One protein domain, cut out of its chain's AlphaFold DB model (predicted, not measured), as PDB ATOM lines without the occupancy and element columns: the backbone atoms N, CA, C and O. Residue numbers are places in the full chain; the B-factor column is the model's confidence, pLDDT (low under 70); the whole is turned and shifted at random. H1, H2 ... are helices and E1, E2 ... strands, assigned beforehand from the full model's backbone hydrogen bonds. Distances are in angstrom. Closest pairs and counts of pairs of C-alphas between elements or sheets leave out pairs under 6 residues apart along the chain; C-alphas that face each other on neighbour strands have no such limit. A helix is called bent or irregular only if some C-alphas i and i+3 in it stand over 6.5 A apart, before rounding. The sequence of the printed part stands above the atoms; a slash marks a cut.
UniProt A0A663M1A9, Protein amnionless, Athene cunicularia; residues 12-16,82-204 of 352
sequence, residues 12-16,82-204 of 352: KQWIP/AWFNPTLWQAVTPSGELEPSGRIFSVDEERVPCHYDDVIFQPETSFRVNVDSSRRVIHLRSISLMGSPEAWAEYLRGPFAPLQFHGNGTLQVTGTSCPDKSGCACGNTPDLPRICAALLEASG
ATOM      1  N   LYS A  12     -10.462 -52.112 -20.531       93.12
ATOM      2  CA  LYS A  12     -10.880 -52.581 -19.211       93.12
ATOM      3  C   LYS A  12     -12.168 -51.885 -18.821       93.12
ATOM      4  O   LYS A  12     -12.186 -50.682 -18.567       93.12
ATOM      5  N   GLN A  13     -13.243 -52.652 -18.756       93.56
ATOM      6  CA  GLN A  13     -14.552 -52.156 -18.373       93.56
ATOM      7  C   GLN A  13     -14.806 -52.377 -16.885       93.56
ATOM      8  O   GLN A  13     -14.627 -53.487 -16.373       93.56
ATOM      9  N   TRP A  14     -15.249 -51.322 -16.211       95.31
ATOM     10  CA  TRP A  14     -15.720 -51.382 -14.833       95.31
ATOM     11  C   TRP A  14     -17.083 -52.081 -14.769       95.31
ATOM     12  O   TRP A  14     -17.996 -51.734 -15.519       95.31
ATOM     13  N   ILE A  15     -17.211 -53.084 -13.898       93.81
ATOM     14  CA  ILE A  15     -18.426 -53.908 -13.778       93.81
ATOM     15  C   ILE A  15     -19.442 -53.305 -12.787       93.81
ATOM     16  O   ILE A  15     -20.627 -53.245 -13.126       93.81
ATOM     17  N   PRO A  16     -19.050 -52.881 -11.566       94.88
ATOM     18  CA  PRO A  16     -20.005 -52.388 -10.574       94.88
ATOM     19  C   PRO A  16     -20.672 -51.072 -10.975       94.88
ATOM     20  O   PRO A  16     -20.057 -50.186 -11.555       94.88
ATOM     21  N   ALA A  82     -13.081 -51.513  -4.753       95.81
ATOM     22  CA  ALA A  82     -11.695 -51.106  -4.944       95.81
ATOM     23  C   ALA A  82     -11.238 -51.209  -6.405       95.81
ATOM     24  O   ALA A  82     -11.393 -52.251  -7.041       95.81
ATOM     25  N   TRP A  83     -10.557 -50.168  -6.894       97.31
ATOM     26  CA  TRP A  83      -9.904 -50.135  -8.207       97.31
ATOM     27  C   TRP A  83      -9.001 -51.351  -8.429       97.31
ATOM     28  O   TRP A  83      -9.005 -51.961  -9.489       97.31
ATOM     29  N   PHE A  84      -8.248 -51.744  -7.405       97.00
ATOM     30  CA  PHE A  84      -7.311 -52.860  -7.485       97.00
ATOM     31  C   PHE A  84      -7.947 -54.227  -7.210       97.00
ATOM     32  O   PHE A  84      -7.219 -55.180  -6.971       97.00
ATOM     33  N   ASN A  85      -9.276 -54.364  -7.243       96.50
ATOM     34  CA  ASN A  85      -9.917 -55.674  -7.159       96.50
ATOM     35  C   ASN A  85     -10.082 -56.301  -8.564       96.50
ATOM     36  O   ASN A  85     -10.897 -55.812  -9.351       96.50
ATOM     37  N   PRO A  86      -9.390 -57.416  -8.885       94.88
ATOM     38  CA  PRO A  86      -9.476 -58.072 -10.195       94.88
ATOM     39  C   PRO A  86     -10.865 -58.575 -10.591       94.88
ATOM     40  O   PRO A  86     -11.077 -58.904 -11.756       94.88
ATOM     41  N   THR A  87     -11.795 -58.728  -9.642       93.94
ATOM     42  CA  THR A  87     -13.146 -59.240  -9.918       93.94
ATOM     43  C   THR A  87     -14.120 -58.154 -10.364       93.94
ATOM     44  O   THR A  87     -15.231 -58.482 -10.763       93.94
ATOM     45  N   LEU A  88     -13.731 -56.878 -10.272       95.69
ATOM     46  CA  LEU A  88     -14.573 -55.727 -10.623       95.69
ATOM     47  C   LEU A  88     -14.271 -55.179 -12.026       95.69
ATOM     48  O   LEU A  88     -14.893 -54.210 -12.460       95.69
ATOM     49  N   TRP A  89     -13.341 -55.819 -12.735       94.75
ATOM     50  CA  TRP A  89     -12.911 -55.452 -14.077       94.75
ATOM     51  C   TRP A  89     -13.139 -56.581 -15.065       94.75
ATOM     52  O   TRP A  89     -12.954 -57.760 -14.753       94.75
ATOM     53  N   GLN A  90     -13.472 -56.197 -16.290       90.88
ATOM     54  CA  GLN A  90     -13.637 -57.110 -17.407       90.88
ATOM     55  C   GLN A  90     -12.847 -56.619 -18.615       90.88
ATOM     56  O   GLN A  90     -12.882 -55.436 -18.941       90.88
ATOM     57  N   ALA A  91     -12.132 -57.526 -19.279       89.00
ATOM     58  CA  ALA A  91     -11.512 -57.223 -20.562       89.00
ATOM     59  C   ALA A  91     -12.582 -57.230 -21.664       89.00
ATOM     60  O   ALA A  91     -13.376 -58.171 -21.751       89.00
ATOM     61  N   VAL A  92     -12.595 -56.182 -22.480       86.75
ATOM     62  CA  VAL A  92     -13.545 -56.000 -23.582       86.75
ATOM     63  C   VAL A  92     -12.812 -55.626 -24.869       86.75
ATOM     64  O   VAL A  92     -11.654 -55.204 -24.841       86.75
ATOM     65  N   THR A  93     -13.481 -55.803 -26.003       81.38
ATOM     66  CA  THR A  93     -13.032 -55.303 -27.302       81.38
ATOM     67  C   THR A  93     -13.126 -53.766 -27.316       81.38
ATOM     68  O   THR A  93     -13.834 -53.175 -26.493       81.38
ATOM     69  N   PRO A  94     -12.522 -53.075 -28.303       75.00
ATOM     70  CA  PRO A  94     -12.770 -51.645 -28.512       75.00
ATOM     71  C   PRO A  94     -14.254 -51.295 -28.734       75.00
ATOM     72  O   PRO A  94     -14.651 -50.159 -28.487       75.00
ATOM     73  N   SER A  95     -15.072 -52.245 -29.214       70.88
ATOM     74  CA  SER A  95     -16.525 -52.075 -29.378       70.88
ATOM     75  C   SER A  95     -17.318 -52.299 -28.082       70.88
ATOM     76  O   SER A  95     -18.535 -52.141 -28.090       70.88
ATOM     77  N   GLY A  96     -16.652 -52.640 -26.972       69.81
ATOM     78  CA  GLY A  96     -17.287 -52.941 -25.685       69.81
ATOM     79  C   GLY A  96     -17.874 -54.352 -25.596       69.81
ATOM     80  O   GLY A  96     -18.577 -54.672 -24.638       69.81
ATOM     81  N   GLU A  97     -17.600 -55.214 -26.576       78.25
ATOM     82  CA  GLU A  97     -18.015 -56.615 -26.544       78.25
ATOM     83  C   GLU A  97     -17.084 -57.418 -25.641       78.25
ATOM     84  O   GLU A  97     -15.893 -57.131 -25.527       78.25
ATOM     85  N   LEU A  98     -17.619 -58.450 -24.989       76.88
ATOM     86  CA  LEU A  98     -16.796 -59.328 -24.169       76.88
ATOM     87  C   LEU A  98     -15.757 -60.017 -25.044       76.88
ATOM     88  O   LEU A  98     -16.112 -60.727 -25.987       76.88
ATOM     89  N   GLU A  99     -14.485 -59.843 -24.694       71.56
ATOM     90  CA  GLU A  99     -13.426 -60.633 -25.308       71.56
ATOM     91  C   GLU A  99     -13.747 -62.120 -25.076       71.56
ATOM     92  O   GLU A  99     -14.018 -62.508 -23.931       71.56
ATOM     93  N   PRO A 100     -13.769 -62.961 -26.130       61.22
ATOM     94  CA  PRO A 100     -14.139 -64.362 -26.009       61.22
ATOM     95  C   PRO A 100     -13.327 -65.044 -24.904       61.22
ATOM     96  O   PRO A 100     -12.108 -65.205 -25.006       61.22
ATOM     97  N   SER A 101     -14.009 -65.464 -23.839       52.62
ATOM     98  CA  SER A 101     -13.401 -66.183 -22.727       52.62
ATOM     99  C   SER A 101     -12.890 -67.534 -23.226       52.62
ATOM    100  O   SER A 101     -13.655 -68.470 -23.446       52.62
ATOM    101  N   GLY A 102     -11.579 -67.643 -23.445       48.53
ATOM    102  CA  GLY A 102     -11.001 -68.943 -23.786       48.53
ATOM    103  C   GLY A 102      -9.634 -68.989 -24.447       48.53
ATOM    104  O   GLY A 102      -9.294 -70.058 -24.949       48.53
ATOM    105  N   ARG A 103      -8.849 -67.904 -24.516       50.88
ATOM    106  CA  ARG A 103      -7.573 -67.971 -25.260       50.88
ATOM    107  C   ARG A 103      -6.325 -67.466 -24.551       50.88
ATOM    108  O   ARG A 103      -5.246 -67.870 -24.966       50.88
ATOM    109  N   ILE A 104      -6.421 -66.649 -23.499       61.38
ATOM    110  CA  ILE A 104      -5.227 -66.098 -22.840       61.38
ATOM    111  C   ILE A 104      -5.467 -66.013 -21.332       61.38
ATOM    112  O   ILE A 104      -6.427 -65.395 -20.880       61.38
ATOM    113  N   PHE A 105      -4.614 -66.679 -20.556       72.38
ATOM    114  CA  PHE A 105      -4.549 -66.499 -19.110       72.38
ATOM    115  C   PHE A 105      -3.852 -65.170 -18.810       72.38
ATOM    116  O   PHE A 105      -2.727 -64.963 -19.259       72.38
ATOM    117  N   SER A 106      -4.505 -64.302 -18.040       83.50
ATOM    118  CA  SER A 106      -3.895 -63.088 -17.488       83.50
ATOM    119  C   SER A 106      -3.616 -63.293 -16.007       83.50
ATOM    120  O   SER A 106      -4.476 -63.785 -15.270       83.50
ATOM    121  N   VAL A 107      -2.425 -62.889 -15.566       90.69
ATOM    122  CA  VAL A 107      -2.078 -62.873 -14.140       90.69
ATOM    123  C   VAL A 107      -2.927 -61.835 -13.397       90.69
ATOM    124  O   VAL A 107      -3.504 -60.939 -14.011       90.69
ATOM    125  N   ASP A 108      -3.028 -61.937 -12.070       93.19
ATOM    126  CA  ASP A 108      -3.956 -61.088 -11.303       93.19
ATOM    127  C   ASP A 108      -3.598 -59.598 -11.384       93.19
ATOM    128  O   ASP A 108      -4.490 -58.755 -11.448       93.19
ATOM    129  N   GLU A 109      -2.304 -59.288 -11.472       94.31
ATOM    130  CA  GLU A 109      -1.765 -57.943 -11.691       94.31
ATOM    131  C   GLU A 109      -2.255 -57.303 -12.999       94.31
ATOM    132  O   GLU A 109      -2.456 -56.091 -13.051       94.31
ATOM    133  N   GLU A 110      -2.481 -58.115 -14.035       92.25
ATOM    134  CA  GLU A 110      -2.911 -57.686 -15.371       92.25
ATOM    135  C   GLU A 110      -4.432 -57.741 -15.551       92.25
ATOM    136  O   GLU A 110      -4.964 -57.356 -16.594       92.25
ATOM    137  N   ARG A 111      -5.172 -58.259 -14.564       92.50
ATOM    138  CA  ARG A 111      -6.640 -58.309 -14.616       92.50
ATOM    139  C   ARG A 111      -7.261 -56.951 -14.307       92.50
ATOM    140  O   ARG A 111      -8.267 -56.611 -14.927       92.50
ATOM    141  N   VAL A 112      -6.626 -56.171 -13.437       95.69
ATOM    142  CA  VAL A 112      -6.934 -54.752 -13.189       95.69
ATOM    143  C   VAL A 112      -6.288 -53.855 -14.267       95.69
ATOM    144  O   VAL A 112      -5.403 -54.332 -14.977       95.69
ATOM    145  N   PRO A 113      -6.698 -52.581 -14.426       95.50
ATOM    146  CA  PRO A 113      -6.134 -51.701 -15.451       95.50
ATOM    147  C   PRO A 113      -4.632 -51.451 -15.297       95.50
ATOM    148  O   PRO A 113      -4.160 -51.106 -14.210       95.50
ATOM    149  N   CYS A 114      -3.898 -51.601 -16.400       94.12
ATOM    150  CA  CYS A 114      -2.467 -51.328 -16.509       94.12
ATOM    151  C   CYS A 114      -2.173 -49.903 -17.016       94.12
ATOM    152  O   CYS A 114      -3.047 -49.202 -17.523       94.12
ATOM    153  N   HIS A 115      -0.899 -49.498 -16.958       93.44
ATOM    154  CA  HIS A 115      -0.427 -48.165 -17.363       93.44
ATOM    155  C   HIS A 115      -0.866 -47.731 -18.772       93.44
ATOM    156  O   HIS A 115      -1.122 -46.552 -19.008       93.44
ATOM    157  N   TYR A 116      -0.922 -48.680 -19.708       92.38
ATOM    158  CA  TYR A 116      -1.196 -48.440 -21.126       92.38
ATOM    159  C   TYR A 116      -2.607 -48.869 -21.552       92.38
ATOM    160  O   TYR A 116      -2.888 -48.897 -22.752       92.38
ATOM    161  N   ASP A 117      -3.472 -49.204 -20.593       92.19
ATOM    162  CA  ASP A 117      -4.834 -49.663 -20.859       92.19
ATOM    163  C   ASP A 117      -5.811 -48.498 -21.014       92.19
ATOM    164  O   ASP A 117      -5.617 -47.393 -20.485       92.19
ATOM    165  N   ASP A 118      -6.888 -48.787 -21.734       91.25
ATOM    166  CA  ASP A 118      -8.022 -47.898 -21.927       91.25
ATOM    167  C   ASP A 118      -9.142 -48.324 -20.970       91.25
ATOM    168  O   ASP A 118      -9.628 -49.456 -21.012       91.25
ATOM    169  N   VAL A 119      -9.548 -47.431 -20.071       93.44
ATOM    170  CA  VAL A 119     -10.574 -47.723 -19.063       93.44
ATOM    171  C   VAL A 119     -11.932 -47.226 -19.531       93.44
ATOM    172  O   VAL A 119     -12.069 -46.086 -19.968       93.44
ATOM    173  N   ILE A 120     -12.953 -48.066 -19.395       91.12
ATOM    174  CA  ILE A 120     -14.330 -47.743 -19.763       91.12
ATOM    175  C   ILE A 120     -15.216 -47.839 -18.525       91.12
ATOM    176  O   ILE A 120     -15.338 -48.899 -17.908       91.12
ATOM    177  N   PHE A 121     -15.894 -46.740 -18.212       90.88
ATOM    178  CA  PHE A 121     -17.077 -46.756 -17.361       90.88
ATOM    179  C   PHE A 121     -18.312 -46.722 -18.257       90.88
ATOM    180  O   PHE A 121     -18.393 -45.897 -19.172       90.88
ATOM    181  N   GLN A 122     -19.253 -47.640 -18.028       86.50
ATOM    182  CA  GLN A 122     -20.410 -47.783 -18.906       86.50
ATOM    183  C   GLN A 122     -21.222 -46.477 -18.976       86.50
ATOM    184  O   GLN A 122     -21.482 -45.856 -17.938       86.50
ATOM    185  N   PRO A 123     -21.645 -46.055 -20.180       81.62
ATOM    186  CA  PRO A 123     -22.507 -44.893 -20.326       81.62
ATOM    187  C   PRO A 123     -23.850 -45.133 -19.631       81.62
ATOM    188  O   PRO A 123     -24.267 -46.272 -19.454       81.62
ATOM    189  N   GLU A 124     -24.517 -44.048 -19.230       81.94
ATOM    190  CA  GLU A 124     -25.838 -44.091 -18.573       81.94
ATOM    191  C   GLU A 124     -25.869 -44.892 -17.256       81.94
ATOM    192  O   GLU A 124     -26.934 -45.240 -16.746       81.94
ATOM    193  N   THR A 125     -24.701 -45.152 -16.665       87.06
ATOM    194  CA  THR A 125     -24.582 -45.769 -15.347       87.06
ATOM    195  C   THR A 125     -23.917 -44.816 -14.366       87.06
ATOM    196  O   THR A 125     -23.049 -44.017 -14.717       87.06
ATOM    197  N   SER A 126     -24.345 -44.899 -13.112       90.06
ATOM    198  CA  SER A 126     -23.641 -44.295 -11.984       90.06
ATOM    199  C   SER A 126     -22.707 -45.333 -11.371       90.06
ATOM    200  O   SER A 126     -23.000 -46.528 -11.411       90.06
ATOM    201  N   PHE A 127     -21.585 -44.907 -10.808       93.00
ATOM    202  CA  PHE A 127     -20.638 -45.806 -10.159       93.00
ATOM    203  C   PHE A 127     -19.893 -45.087  -9.040       93.00
ATOM    204  O   PHE A 127     -19.854 -43.858  -8.977       93.00
ATOM    205  N   ARG A 128     -19.268 -45.882  -8.173       93.25
ATOM    206  CA  ARG A 128     -18.370 -45.405  -7.129       93.25
ATOM    207  C   ARG A 128     -17.186 -46.355  -7.006       93.25
ATOM    208  O   ARG A 128     -17.389 -47.569  -6.975       93.25
ATOM    209  N   VAL A 129     -15.975 -45.807  -6.983       95.69
ATOM    210  CA  VAL A 129     -14.720 -46.559  -7.008       95.69
ATOM    211  C   VAL A 129     -13.689 -45.963  -6.053       95.69
ATOM    212  O   VAL A 129     -13.346 -44.781  -6.120       95.69
ATOM    213  N   ASN A 130     -13.148 -46.822  -5.189       96.38
ATOM    214  CA  ASN A 130     -12.014 -46.498  -4.334       96.38
ATOM    215  C   ASN A 130     -10.706 -46.640  -5.130       96.38
ATOM    216  O   ASN A 130     -10.307 -47.754  -5.481       96.38
ATOM    217  N   VAL A 131     -10.020 -45.526  -5.375       96.19
ATOM    218  CA  VAL A 131      -8.751 -45.431  -6.115       96.19
ATOM    219  C   VAL A 131      -7.512 -45.405  -5.214       96.19
ATOM    220  O   VAL A 131      -6.461 -44.910  -5.616       96.19
ATOM    221  N   ASP A 132      -7.596 -45.937  -3.991       95.62
ATOM    222  CA  ASP A 132      -6.442 -46.069  -3.101       95.62
ATOM    223  C   ASP A 132      -5.272 -46.802  -3.782       95.62
ATOM    224  O   ASP A 132      -5.389 -47.970  -4.160       95.62
ATOM    225  N   SER A 133      -4.107 -46.152  -3.859       94.44
ATOM    226  CA  SER A 133      -2.888 -46.700  -4.468       94.44
ATOM    227  C   SER A 133      -1.670 -46.467  -3.582       94.44
ATOM    228  O   SER A 133      -1.507 -45.424  -2.945       94.44
ATOM    229  N   SER A 134      -0.750 -47.425  -3.598       93.44
ATOM    230  CA  SER A 134       0.556 -47.333  -2.941       93.44
ATOM    231  C   SER A 134       1.446 -46.260  -3.580       93.44
ATOM    232  O   SER A 134       2.315 -45.696  -2.916       93.44
ATOM    233  N   ARG A 135       1.211 -45.933  -4.857       90.69
ATOM    234  CA  ARG A 135       1.962 -44.919  -5.616       90.69
ATOM    235  C   ARG A 135       1.302 -43.544  -5.622       90.69
ATOM    236  O   ARG A 135       1.894 -42.608  -6.153       90.69
ATOM    237  N   ARG A 136       0.088 -43.418  -5.071       91.56
ATOM    238  CA  ARG A 136      -0.803 -42.240  -5.137       91.56
ATOM    239  C   ARG A 136      -1.237 -41.806  -6.538       91.56
ATOM    240  O   ARG A 136      -2.240 -41.123  -6.637       91.56
ATOM    241  N   VAL A 137      -0.520 -42.166  -7.597       93.94
ATOM    242  CA  VAL A 137      -0.890 -41.854  -8.980       93.94
ATOM    243  C   VAL A 137      -1.030 -43.155  -9.753       93.94
ATOM    244  O   VAL A 137      -0.080 -43.936  -9.846       93.94
ATOM    245  N   ILE A 138      -2.217 -43.372 -10.308       94.94
ATOM    246  CA  ILE A 138      -2.546 -44.477 -11.202       94.94
ATOM    247  C   ILE A 138      -2.515 -43.914 -12.617       94.94
ATOM    248  O   ILE A 138      -3.300 -43.036 -12.976       94.94
ATOM    249  N   HIS A 139      -1.568 -44.392 -13.409       93.69
ATOM    250  CA  HIS A 139      -1.409 -43.965 -14.790       93.69
ATOM    251  C   HIS A 139      -2.215 -44.864 -15.716       93.69
ATOM    252  O   HIS A 139      -2.241 -46.072 -15.507       93.69
ATOM    253  N   LEU A 140      -2.835 -44.268 -16.727       93.44
ATOM    254  CA  LEU A 140      -3.642 -44.957 -17.729       93.44
ATOM    255  C   LEU A 140      -3.396 -44.333 -19.102       93.44
ATOM    256  O   LEU A 140      -2.945 -43.181 -19.201       93.44
ATOM    257  N   ARG A 141      -3.745 -45.053 -20.170       91.50
ATOM    258  CA  ARG A 141      -3.706 -44.493 -21.523       91.50
ATOM    259  C   ARG A 141      -4.895 -43.579 -21.766       91.50
ATOM    260  O   ARG A 141      -4.689 -42.454 -22.213       91.50
ATOM    261  N   SER A 142      -6.107 -44.037 -21.469       90.44
ATOM    262  CA  SER A 142      -7.329 -43.238 -21.582       90.44
ATOM    263  C   SER A 142      -8.393 -43.685 -20.584       90.44
ATOM    264  O   SER A 142      -8.323 -44.783 -20.028       90.44
ATOM    265  N   ILE A 143      -9.365 -42.808 -20.339       90.44
ATOM    266  CA  ILE A 143     -10.577 -43.120 -19.587       90.44
ATOM    267  C   ILE A 143     -11.756 -42.590 -20.398       90.44
ATOM    268  O   ILE A 143     -11.770 -41.417 -20.770       90.44
ATOM    269  N   SER A 144     -12.739 -43.446 -20.651       88.25
ATOM    270  CA  SER A 144     -14.021 -43.084 -21.244       88.25
ATOM    271  C   SER A 144     -15.078 -43.019 -20.149       88.25
ATOM    272  O   SER A 144     -15.388 -44.026 -19.504       88.25
ATOM    273  N   LEU A 145     -15.615 -41.818 -19.939       82.94
ATOM    274  CA  LEU A 145     -16.798 -41.571 -19.125       82.94
ATOM    275  C   LEU A 145     -17.926 -41.197 -20.083       82.94
ATOM    276  O   LEU A 145     -17.768 -40.290 -20.892       82.94
ATOM    277  N   MET A 146     -19.069 -41.885 -20.015       67.56
ATOM    278  CA  MET A 146     -20.245 -41.540 -20.832       67.56
ATOM    279  C   MET A 146     -20.008 -41.598 -22.356       67.56
ATOM    280  O   MET A 146     -20.709 -40.943 -23.122       67.56
ATOM    281  N   GLY A 147     -19.036 -42.396 -22.809       63.91
ATOM    282  CA  GLY A 147     -18.778 -42.618 -24.233       63.91
ATOM    283  C   GLY A 147     -17.924 -41.554 -24.931       63.91
ATOM    284  O   GLY A 147     -17.725 -41.677 -26.138       63.91
ATOM    285  N   SER A 148     -17.386 -40.555 -24.216       63.81
ATOM    286  CA  SER A 148     -16.407 -39.601 -24.763       63.81
ATOM    287  C   SER A 148     -15.120 -39.572 -23.916       63.81
ATOM    288  O   SER A 148     -15.184 -39.521 -22.686       63.81
ATOM    289  N   PRO A 149     -13.936 -39.598 -24.556       64.19
ATOM    290  CA  PRO A 149     -12.648 -39.432 -23.887       64.19
ATOM    291  C   PRO A 149     -12.281 -37.958 -23.605       64.19
ATOM    292  O   PRO A 149     -11.205 -37.689 -23.061       64.19
ATOM    293  N   GLU A 150     -13.113 -36.981 -23.986       58.06
ATOM    294  CA  GLU A 150     -12.747 -35.566 -23.910       58.06
ATOM    295  C   GLU A 150     -12.924 -34.954 -22.503       58.06
ATOM    296  O   GLU A 150     -13.952 -35.085 -21.846       58.06
ATOM    297  N   ALA A 151     -11.890 -34.216 -22.078       66.81
ATOM    298  CA  ALA A 151     -11.810 -33.377 -20.876       66.81
ATOM    299  C   ALA A 151     -11.722 -34.084 -19.502       66.81
ATOM    300  O   ALA A 151     -12.117 -33.511 -18.489       66.81
ATOM    301  N   TRP A 152     -11.073 -35.256 -19.413       80.25
ATOM    302  CA  TRP A 152     -10.756 -35.940 -18.137       80.25
ATOM    303  C   TRP A 152     -10.235 -35.013 -17.013       80.25
ATOM    304  O   TRP A 152     -10.683 -35.073 -15.868       80.25
ATOM    305  N   ALA A 153      -9.298 -34.113 -17.335       76.00
ATOM    306  CA  ALA A 153      -8.722 -33.178 -16.363       76.00
ATOM    307  C   ALA A 153      -9.701 -32.079 -15.902       76.00
ATOM    308  O   ALA A 153      -9.523 -31.473 -14.845       76.00
ATOM    309  N   GLU A 154     -10.717 -31.770 -16.702       80.94
ATOM    310  CA  GLU A 154     -11.817 -30.891 -16.308       80.94
ATOM    311  C   GLU A 154     -12.835 -31.654 -15.467       80.94
ATOM    312  O   GLU A 154     -13.226 -31.168 -14.410       80.94
ATOM    313  N   TYR A 155     -13.150 -32.887 -15.866       84.25
ATOM    314  CA  TYR A 155     -14.036 -33.778 -15.129       84.25
ATOM    315  C   TYR A 155     -13.586 -33.980 -13.678       84.25
ATOM    316  O   TYR A 155     -14.368 -33.760 -12.756       84.25
ATOM    317  N   LEU A 156     -12.305 -34.310 -13.459       81.75
ATOM    318  CA  LEU A 156     -11.744 -34.493 -12.114       81.75
ATOM    319  C   LEU A 156     -11.799 -33.233 -11.234       81.75
ATOM    320  O   LEU A 156     -11.724 -33.342 -10.013       81.75
ATOM    321  N   ARG A 157     -11.910 -32.039 -11.833       82.38
ATOM    322  CA  ARG A 157     -12.085 -30.775 -11.099       82.38
ATOM    323  C   ARG A 157     -13.557 -30.455 -10.825       82.38
ATOM    324  O   ARG A 157     -13.837 -29.528 -10.068       82.38
ATOM    325  N   GLY A 158     -14.479 -31.185 -11.447       84.69
ATOM    326  CA  GLY A 158     -15.911 -31.022 -11.266       84.69
ATOM    327  C   GLY A 158     -16.413 -31.559  -9.919       84.69
ATOM    328  O   GLY A 158     -15.748 -32.371  -9.273       84.69
ATOM    329  N   PRO A 159     -17.621 -31.147  -9.499       84.12
ATOM    330  CA  PRO A 159     -18.216 -31.562  -8.226       84.12
ATOM    331  C   PRO A 159     -18.615 -33.047  -8.188       84.12
ATOM    332  O   PRO A 159     -18.779 -33.603  -7.106       84.12
ATOM    333  N   PHE A 160     -18.750 -33.695  -9.347       83.19
ATOM    334  CA  PHE A 160     -19.156 -35.099  -9.461       83.19
ATOM    335  C   PHE A 160     -17.998 -36.080  -9.261       83.19
ATOM    336  O   PHE A 160     -18.212 -37.199  -8.796       83.19
ATOM    337  N   ALA A 161     -16.763 -35.671  -9.561       88.19
ATOM    338  CA  ALA A 161     -15.613 -36.560  -9.457       88.19
ATOM    339  C   ALA A 161     -15.404 -37.112  -8.033       88.19
ATOM    340  O   ALA A 161     -15.252 -38.323  -7.925       88.19
ATOM    341  N   PRO A 162     -15.497 -36.327  -6.938       89.19
ATOM    342  CA  PRO A 162     -15.402 -36.866  -5.573       89.19
ATOM    343  C   PRO A 162     -16.544 -37.825  -5.176       89.19
ATOM    344  O   PRO A 162     -16.387 -38.643  -4.264       89.19
ATOM    345  N   LEU A 163     -17.706 -37.734  -5.840       88.81
ATOM    346  CA  LEU A 163     -18.835 -38.649  -5.619       88.81
ATOM    347  C   LEU A 163     -18.618 -40.010  -6.294       88.81
ATOM    348  O   LEU A 163     -19.156 -41.013  -5.829       88.81
ATOM    349  N   GLN A 164     -17.808 -40.065  -7.350       91.31
ATOM    350  CA  GLN A 164     -17.524 -41.298  -8.087       91.31
ATOM    351  C   GLN A 164     -16.157 -41.898  -7.760       91.31
ATOM    352  O   GLN A 164     -16.030 -43.113  -7.679       91.31
ATOM    353  N   PHE A 165     -15.142 -41.065  -7.556       93.12
ATOM    354  CA  PHE A 165     -13.766 -41.460  -7.293       93.12
ATOM    355  C   PHE A 165     -13.357 -40.962  -5.908       93.12
ATOM    356  O   PHE A 165     -13.326 -39.757  -5.651       93.12
ATOM    357  N   HIS A 166     -13.014 -41.885  -5.015       93.44
ATOM    358  CA  HIS A 166     -12.557 -41.568  -3.660       93.44
ATOM    359  C   HIS A 166     -11.308 -42.363  -3.285       93.44
ATOM    360  O   HIS A 166     -10.934 -43.307  -3.971       93.44
ATOM    361  N   GLY A 167     -10.657 -41.984  -2.188       93.38
ATOM    362  CA  GLY A 167      -9.426 -42.617  -1.713       93.38
ATOM    363  C   GLY A 167      -8.220 -41.680  -1.766       93.38
ATOM    364  O   GLY A 167      -8.347 -40.469  -1.948       93.38
ATOM    365  N   ASN A 168      -7.034 -42.241  -1.553       93.50
ATOM    366  CA  ASN A 168      -5.768 -41.515  -1.456       93.50
ATOM    367  C   ASN A 168      -5.023 -41.363  -2.793       93.50
ATOM    368  O   ASN A 168      -3.975 -40.709  -2.834       93.50
ATOM    369  N   GLY A 169      -5.526 -42.007  -3.849       92.44
ATOM    370  CA  GLY A 169      -4.932 -42.001  -5.175       92.44
ATOM    371  C   GLY A 169      -5.585 -41.002  -6.124       92.44
ATOM    372  O   GLY A 169      -6.679 -40.495  -5.891       92.44
ATOM    373  N   THR A 170      -4.899 -40.728  -7.225       91.88
ATOM    374  CA  THR A 170      -5.380 -39.924  -8.345       91.88
ATOM    375  C   THR A 170      -5.164 -40.679  -9.646       91.88
ATOM    376  O   THR A 170      -4.222 -41.459  -9.790       91.88
ATOM    377  N   LEU A 171      -6.050 -40.453 -10.610       92.62
ATOM    378  CA  LEU A 171      -5.980 -41.069 -11.930       92.62
ATOM    379  C   LEU A 171      -5.385 -40.066 -12.925       92.62
ATOM    380  O   LEU A 171      -5.905 -38.957 -13.093       92.62
ATOM    381  N   GLN A 172      -4.318 -40.463 -13.612       91.12
ATOM    382  CA  GLN A 172      -3.643 -39.638 -14.606       91.12
ATOM    383  C   GLN A 172      -3.658 -40.311 -15.978       91.12
ATOM    384  O   GLN A 172      -3.069 -41.371 -16.182       91.12
ATOM    385  N   VAL A 173      -4.286 -39.637 -16.937       90.88
ATOM    386  CA  VAL A 173      -4.362 -40.069 -18.333       90.88
ATOM    387  C   VAL A 173      -3.154 -39.540 -19.105       90.88
ATOM    388  O   VAL A 173      -2.862 -38.345 -19.066       90.88
ATOM    389  N   THR A 174      -2.439 -40.433 -19.788       88.12
ATOM    390  CA  THR A 174      -1.211 -40.118 -20.538       88.12
ATOM    391  C   THR A 174      -1.439 -39.997 -22.044       88.12
ATOM    392  O   THR A 174      -0.699 -39.279 -22.712       88.12
ATOM    393  N   GLY A 175      -2.442 -40.689 -22.592       87.31
ATOM    394  CA  GLY A 175      -2.692 -40.773 -24.034       87.31
ATOM    395  C   GLY A 175      -1.663 -41.603 -24.808       87.31
ATOM    396  O   GLY A 175      -1.761 -41.701 -26.031       87.31
ATOM    397  N   THR A 176      -0.674 -42.202 -24.139       86.75
ATOM    398  CA  THR A 176       0.421 -42.920 -24.796       86.75
ATOM    399  C   THR A 176       0.151 -44.419 -24.838       86.75
ATOM    400  O   THR A 176      -0.259 -45.039 -23.860       86.75
ATOM    401  N   SER A 177       0.381 -45.026 -26.000       87.44
ATOM    402  CA  SER A 177       0.407 -46.485 -26.139       87.44
ATOM    403  C   SER A 177       1.782 -47.036 -25.764       87.44
ATOM    404  O   SER A 177       2.770 -46.297 -25.766       87.44
ATOM    405  N   CYS A 178       1.853 -48.339 -25.479       88.62
ATOM    406  CA  CYS A 178       3.123 -49.023 -25.248       88.62
ATOM    407  C   CYS A 178       4.073 -48.793 -26.445       88.62
ATOM    408  O   CYS A 178       3.723 -49.154 -27.573       88.62
ATOM    409  N   PRO A 179       5.249 -48.168 -26.239       87.44
ATOM    410  CA  PRO A 179       6.168 -47.860 -27.334       87.44
ATOM    411  C   PRO A 179       6.922 -49.096 -27.843       87.44
ATOM    412  O   PRO A 179       7.430 -49.087 -28.964       87.44
ATOM    413  N   ASP A 180       7.021 -50.145 -27.025       86.38
ATOM    414  CA  ASP A 180       7.767 -51.357 -27.337       86.38
ATOM    415  C   ASP A 180       6.854 -52.423 -27.958       86.38
ATOM    416  O   ASP A 180       5.873 -52.863 -27.362       86.38
ATOM    417  N   LYS A 181       7.203 -52.886 -29.163       81.69
ATOM    418  CA  LYS A 181       6.462 -53.949 -29.862       81.69
ATOM    419  C   LYS A 181       6.548 -55.304 -29.162       81.69
ATOM    420  O   LYS A 181       5.708 -56.161 -29.418       81.69
ATOM    421  N   SER A 182       7.564 -55.510 -28.325       81.00
ATOM    422  CA  SER A 182       7.690 -56.713 -27.504       81.00
ATOM    423  C   SER A 182       6.735 -56.712 -26.305       81.00
ATOM    424  O   SER A 182       6.490 -57.769 -25.735       81.00
ATOM    425  N   GLY A 183       6.125 -55.569 -25.980       83.00
ATOM    426  CA  GLY A 183       5.201 -55.407 -24.864       83.00
ATOM    427  C   GLY A 183       5.777 -54.531 -23.757       83.00
ATOM    428  O   GLY A 183       6.973 -54.248 -23.701       83.00
ATOM    429  N   CYS A 184       4.899 -54.088 -22.862       88.31
ATOM    430  CA  CYS A 184       5.255 -53.248 -21.726       88.31
ATOM    431  C   CYS A 184       4.812 -53.903 -20.424       88.31
ATOM    432  O   CYS A 184       3.801 -54.600 -20.379       88.31
ATOM    433  N   ALA A 185       5.546 -53.634 -19.346       90.12
ATOM    434  CA  ALA A 185       5.114 -54.029 -18.015       90.12
ATOM    435  C   ALA A 185       3.809 -53.310 -17.636       90.12
ATOM    436  O   ALA A 185       3.651 -52.118 -17.904       90.12
ATOM    437  N   CYS A 186       2.914 -54.025 -16.953       90.94
ATOM    438  CA  CYS A 186       1.624 -53.494 -16.515       90.94
ATOM    439  C   CYS A 186       1.768 -52.274 -15.582       90.94
ATOM    440  O   CYS A 186       1.011 -51.310 -15.683       90.94
ATOM    441  N   GLY A 187       2.783 -52.284 -14.706       92.19
ATOM    442  CA  GLY A 187       3.105 -51.171 -13.804       92.19
ATOM    443  C   GLY A 187       2.406 -51.217 -12.440       92.19
ATOM    444  O   GLY A 187       2.589 -50.293 -11.640       92.19
ATOM    445  N   ASN A 188       1.670 -52.297 -12.167       95.06
ATOM    446  CA  ASN A 188       0.887 -52.514 -10.949       95.06
ATOM    447  C   ASN A 188       1.646 -53.270  -9.848       95.06
ATOM    448  O   ASN A 188       1.116 -53.458  -8.758       95.06
ATOM    449  N   THR A 189       2.903 -53.649 -10.083       93.81
ATOM    450  CA  THR A 189       3.720 -54.431  -9.145       93.81
ATOM    451  C   THR A 189       3.753 -53.844  -7.723       93.81
ATOM    452  O   THR A 189       3.630 -54.615  -6.772       93.81
ATOM    453  N   PRO A 190       3.848 -52.510  -7.513       95.12
ATOM    454  CA  PRO A 190       3.795 -51.933  -6.164       95.12
ATOM    455  C   PRO A 190       2.439 -52.091  -5.459       95.12
ATOM    456  O   PRO A 190       2.389 -52.070  -4.233       95.12
ATOM    457  N   ASP A 191       1.354 -52.253  -6.216       96.50
ATOM    458  CA  ASP A 191      -0.004 -52.461  -5.712       96.50
ATOM    459  C   ASP A 191      -0.402 -53.951  -5.670       96.50
ATOM    460  O   ASP A 191      -1.489 -54.278  -5.193       96.50
ATOM    461  N   LEU A 192       0.490 -54.879  -6.048       95.19
ATOM    462  CA  LEU A 192       0.237 -56.326  -5.996       95.19
ATOM    463  C   LEU A 192      -0.262 -56.821  -4.620       95.19
ATOM    464  O   LEU A 192      -1.239 -57.570  -4.592       95.19
ATOM    465  N   PRO A 193       0.290 -56.389  -3.464       95.25
ATOM    466  CA  PRO A 193      -0.247 -56.792  -2.162       95.25
ATOM    467  C   PRO A 193      -1.712 -56.380  -1.952       95.25
ATOM    468  O   PRO A 193      -2.483 -57.123  -1.346       95.25
ATOM    469  N   ARG A 194      -2.113 -55.213  -2.474       94.94
ATOM    470  CA  ARG A 194      -3.495 -54.717  -2.419       94.94
ATOM    471  C   ARG A 194      -4.395 -55.509  -3.359       94.94
ATOM    472  O   ARG A 194      -5.492 -55.881  -2.952       94.94
ATOM    473  N   ILE A 195      -3.907 -55.801  -4.565       96.56
ATOM    474  CA  ILE A 195      -4.606 -56.636  -5.545       96.56
ATOM    475  C   ILE A 195      -4.937 -57.999  -4.936       96.56
ATOM    476  O   ILE A 195      -6.092 -58.425  -4.939       96.56
ATOM    477  N   CYS A 196      -3.948 -58.644  -4.319       96.00
ATOM    478  CA  CYS A 196      -4.143 -59.942  -3.686       96.00
ATOM    479  C   CYS A 196      -5.031 -59.871  -2.442       96.00
ATOM    480  O   CYS A 196      -5.859 -60.756  -2.238       96.00
ATOM    481  N   ALA A 197      -4.910 -58.821  -1.627       95.31
ATOM    482  CA  ALA A 197      -5.782 -58.637  -0.471       95.31
ATOM    483  C   ALA A 197      -7.257 -58.482  -0.875       95.31
ATOM    484  O   ALA A 197      -8.113 -59.072  -0.218       95.31
ATOM    485  N   ALA A 198      -7.538 -57.737  -1.949       95.06
ATOM    486  CA  ALA A 198      -8.888 -57.554  -2.479       95.06
ATOM    487  C   ALA A 198      -9.434 -58.844  -3.110       95.06
ATOM    488  O   ALA A 198     -10.557 -59.250  -2.822       95.06
ATOM    489  N   LEU A 199      -8.620 -59.540  -3.911       94.31
ATOM    490  CA  LEU A 199      -9.017 -60.801  -4.544       94.31
ATOM    491  C   LEU A 199      -9.348 -61.893  -3.515       94.31
ATOM    492  O   LEU A 199     -10.272 -62.680  -3.709       94.31
ATOM    493  N   LEU A 200      -8.588 -61.950  -2.419       94.56
ATOM    494  CA  LEU A 200      -8.712 -62.993  -1.400       94.56
ATOM    495  C   LEU A 200      -9.631 -62.609  -0.240       94.56
ATOM    496  O   LEU A 200      -9.766 -63.395   0.699       94.56
ATOM    497  N   GLU A 201     -10.279 -61.443  -0.275       91.19
ATOM    498  CA  GLU A 201     -11.140 -60.968   0.812       91.19
ATOM    499  C   GLU A 201     -12.252 -61.975   1.139       91.19
ATOM    500  O   GLU A 201     -12.394 -62.391   2.289       91.19
ATOM    501  N   ALA A 202     -12.944 -62.477   0.112       85.44
ATOM    502  CA  ALA A 202     -13.989 -63.492   0.260       85.44
ATOM    503  C   ALA A 202     -13.467 -64.851   0.771       85.44
ATOM    504  O   ALA A 202     -14.232 -65.639   1.322       85.44
ATOM    505  N   SER A 203     -12.168 -65.125   0.611       87.31
ATOM    506  CA  SER A 203     -11.505 -66.363   1.055       87.31
ATOM    507  C   SER A 203     -10.741 -66.186   2.375       87.31
ATOM    508  O   SER A 203      -9.835 -66.957   2.682       87.31
ATOM    509  N   GLY A 204     -11.043 -65.141   3.154       88.81
ATOM    510  CA  GLY A 204     -10.366 -64.889   4.431       88.81
ATOM    511  C   GLY A 204      -8.877 -64.559   4.282       88.81
ATOM    512  O   GLY A 204      -8.090 -64.839   5.187       88.81
TER     513      GLY A 204
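AT A GLANCE: This is residues 12 to 16 and 82 to 204 of the 352 residues of the protein "Protein amnionless" of Athene cunicularia (UniProt A0A663M1A9). A loop-rich body with little regular structure surrounds a small twisted sheet, E2, E1, E3, E5, with H1 and H4 toward its E2 end and the strands E4 and E6 with H2 and H3 toward its E5 end. The 128 printed residues, 44 in named elements, run E1 E2 H1 E3 E4 E5 H2 H3 E6 H4, class mixed. The sheet is mixed; the whole is compact, radius of gyration of the C-alphas 14.4 A, spanning 38 by 36 by 27 A.

IN THESE COORDINATES: The sheet holds E2, residues 89 to 92, E1, 12 to 14, from C-alpha 12 at (-10.880, -52.581, -19.211), E3, 118 to 120, and E5, 142 to 144. E4 is 137 to 140 and E6 170 to 173, 10.0 A long. H1 is 108 to 111, H2 152 to 155, H3 161 to 164. H4, 189 to 199, 15.0 A, ends at C-alpha 199 (-9.017, -60.801, -4.544); it is irregular, C-alphas 190 and 193 being 7.5 A apart.

HOW THE PARTS SIT: E2 and E1 are antiparallel, N 13 and O 90 at 2.8 A. E1 and E3 are parallel, N 12 and O 118 at 2.8 A, as are E3 and E5, N 119 and O 142 at 2.9 A, and E4 and E6, N 138 and O 170 at 2.8 A. E4 runs on into E5 at 80 degrees. H1 touches H4, closest C-alphas Glu 109 and Leu 192, 6.2 A. H2 and H3 are close but not clearly touching, closest C-alphas Tyr 155 and Ala 161, 6.5 A. In H4, 5 of 7 O i to N i+4 pairs are within hydrogen-bond range; H1, H2 and H3 are too short for one.

THE WHOLE: The farthest C-alphas, Arg 103 and Pro 159, are 41.6 A apart. Residues 17 to 81 are not printed; C-alphas 16 and 82 are 10.1 A apart. The links E2 to H1, E3 to E4 and E6 to H4 are long. Residues 96, 100 to 104 and 146 to 151 have pLDDT under 70.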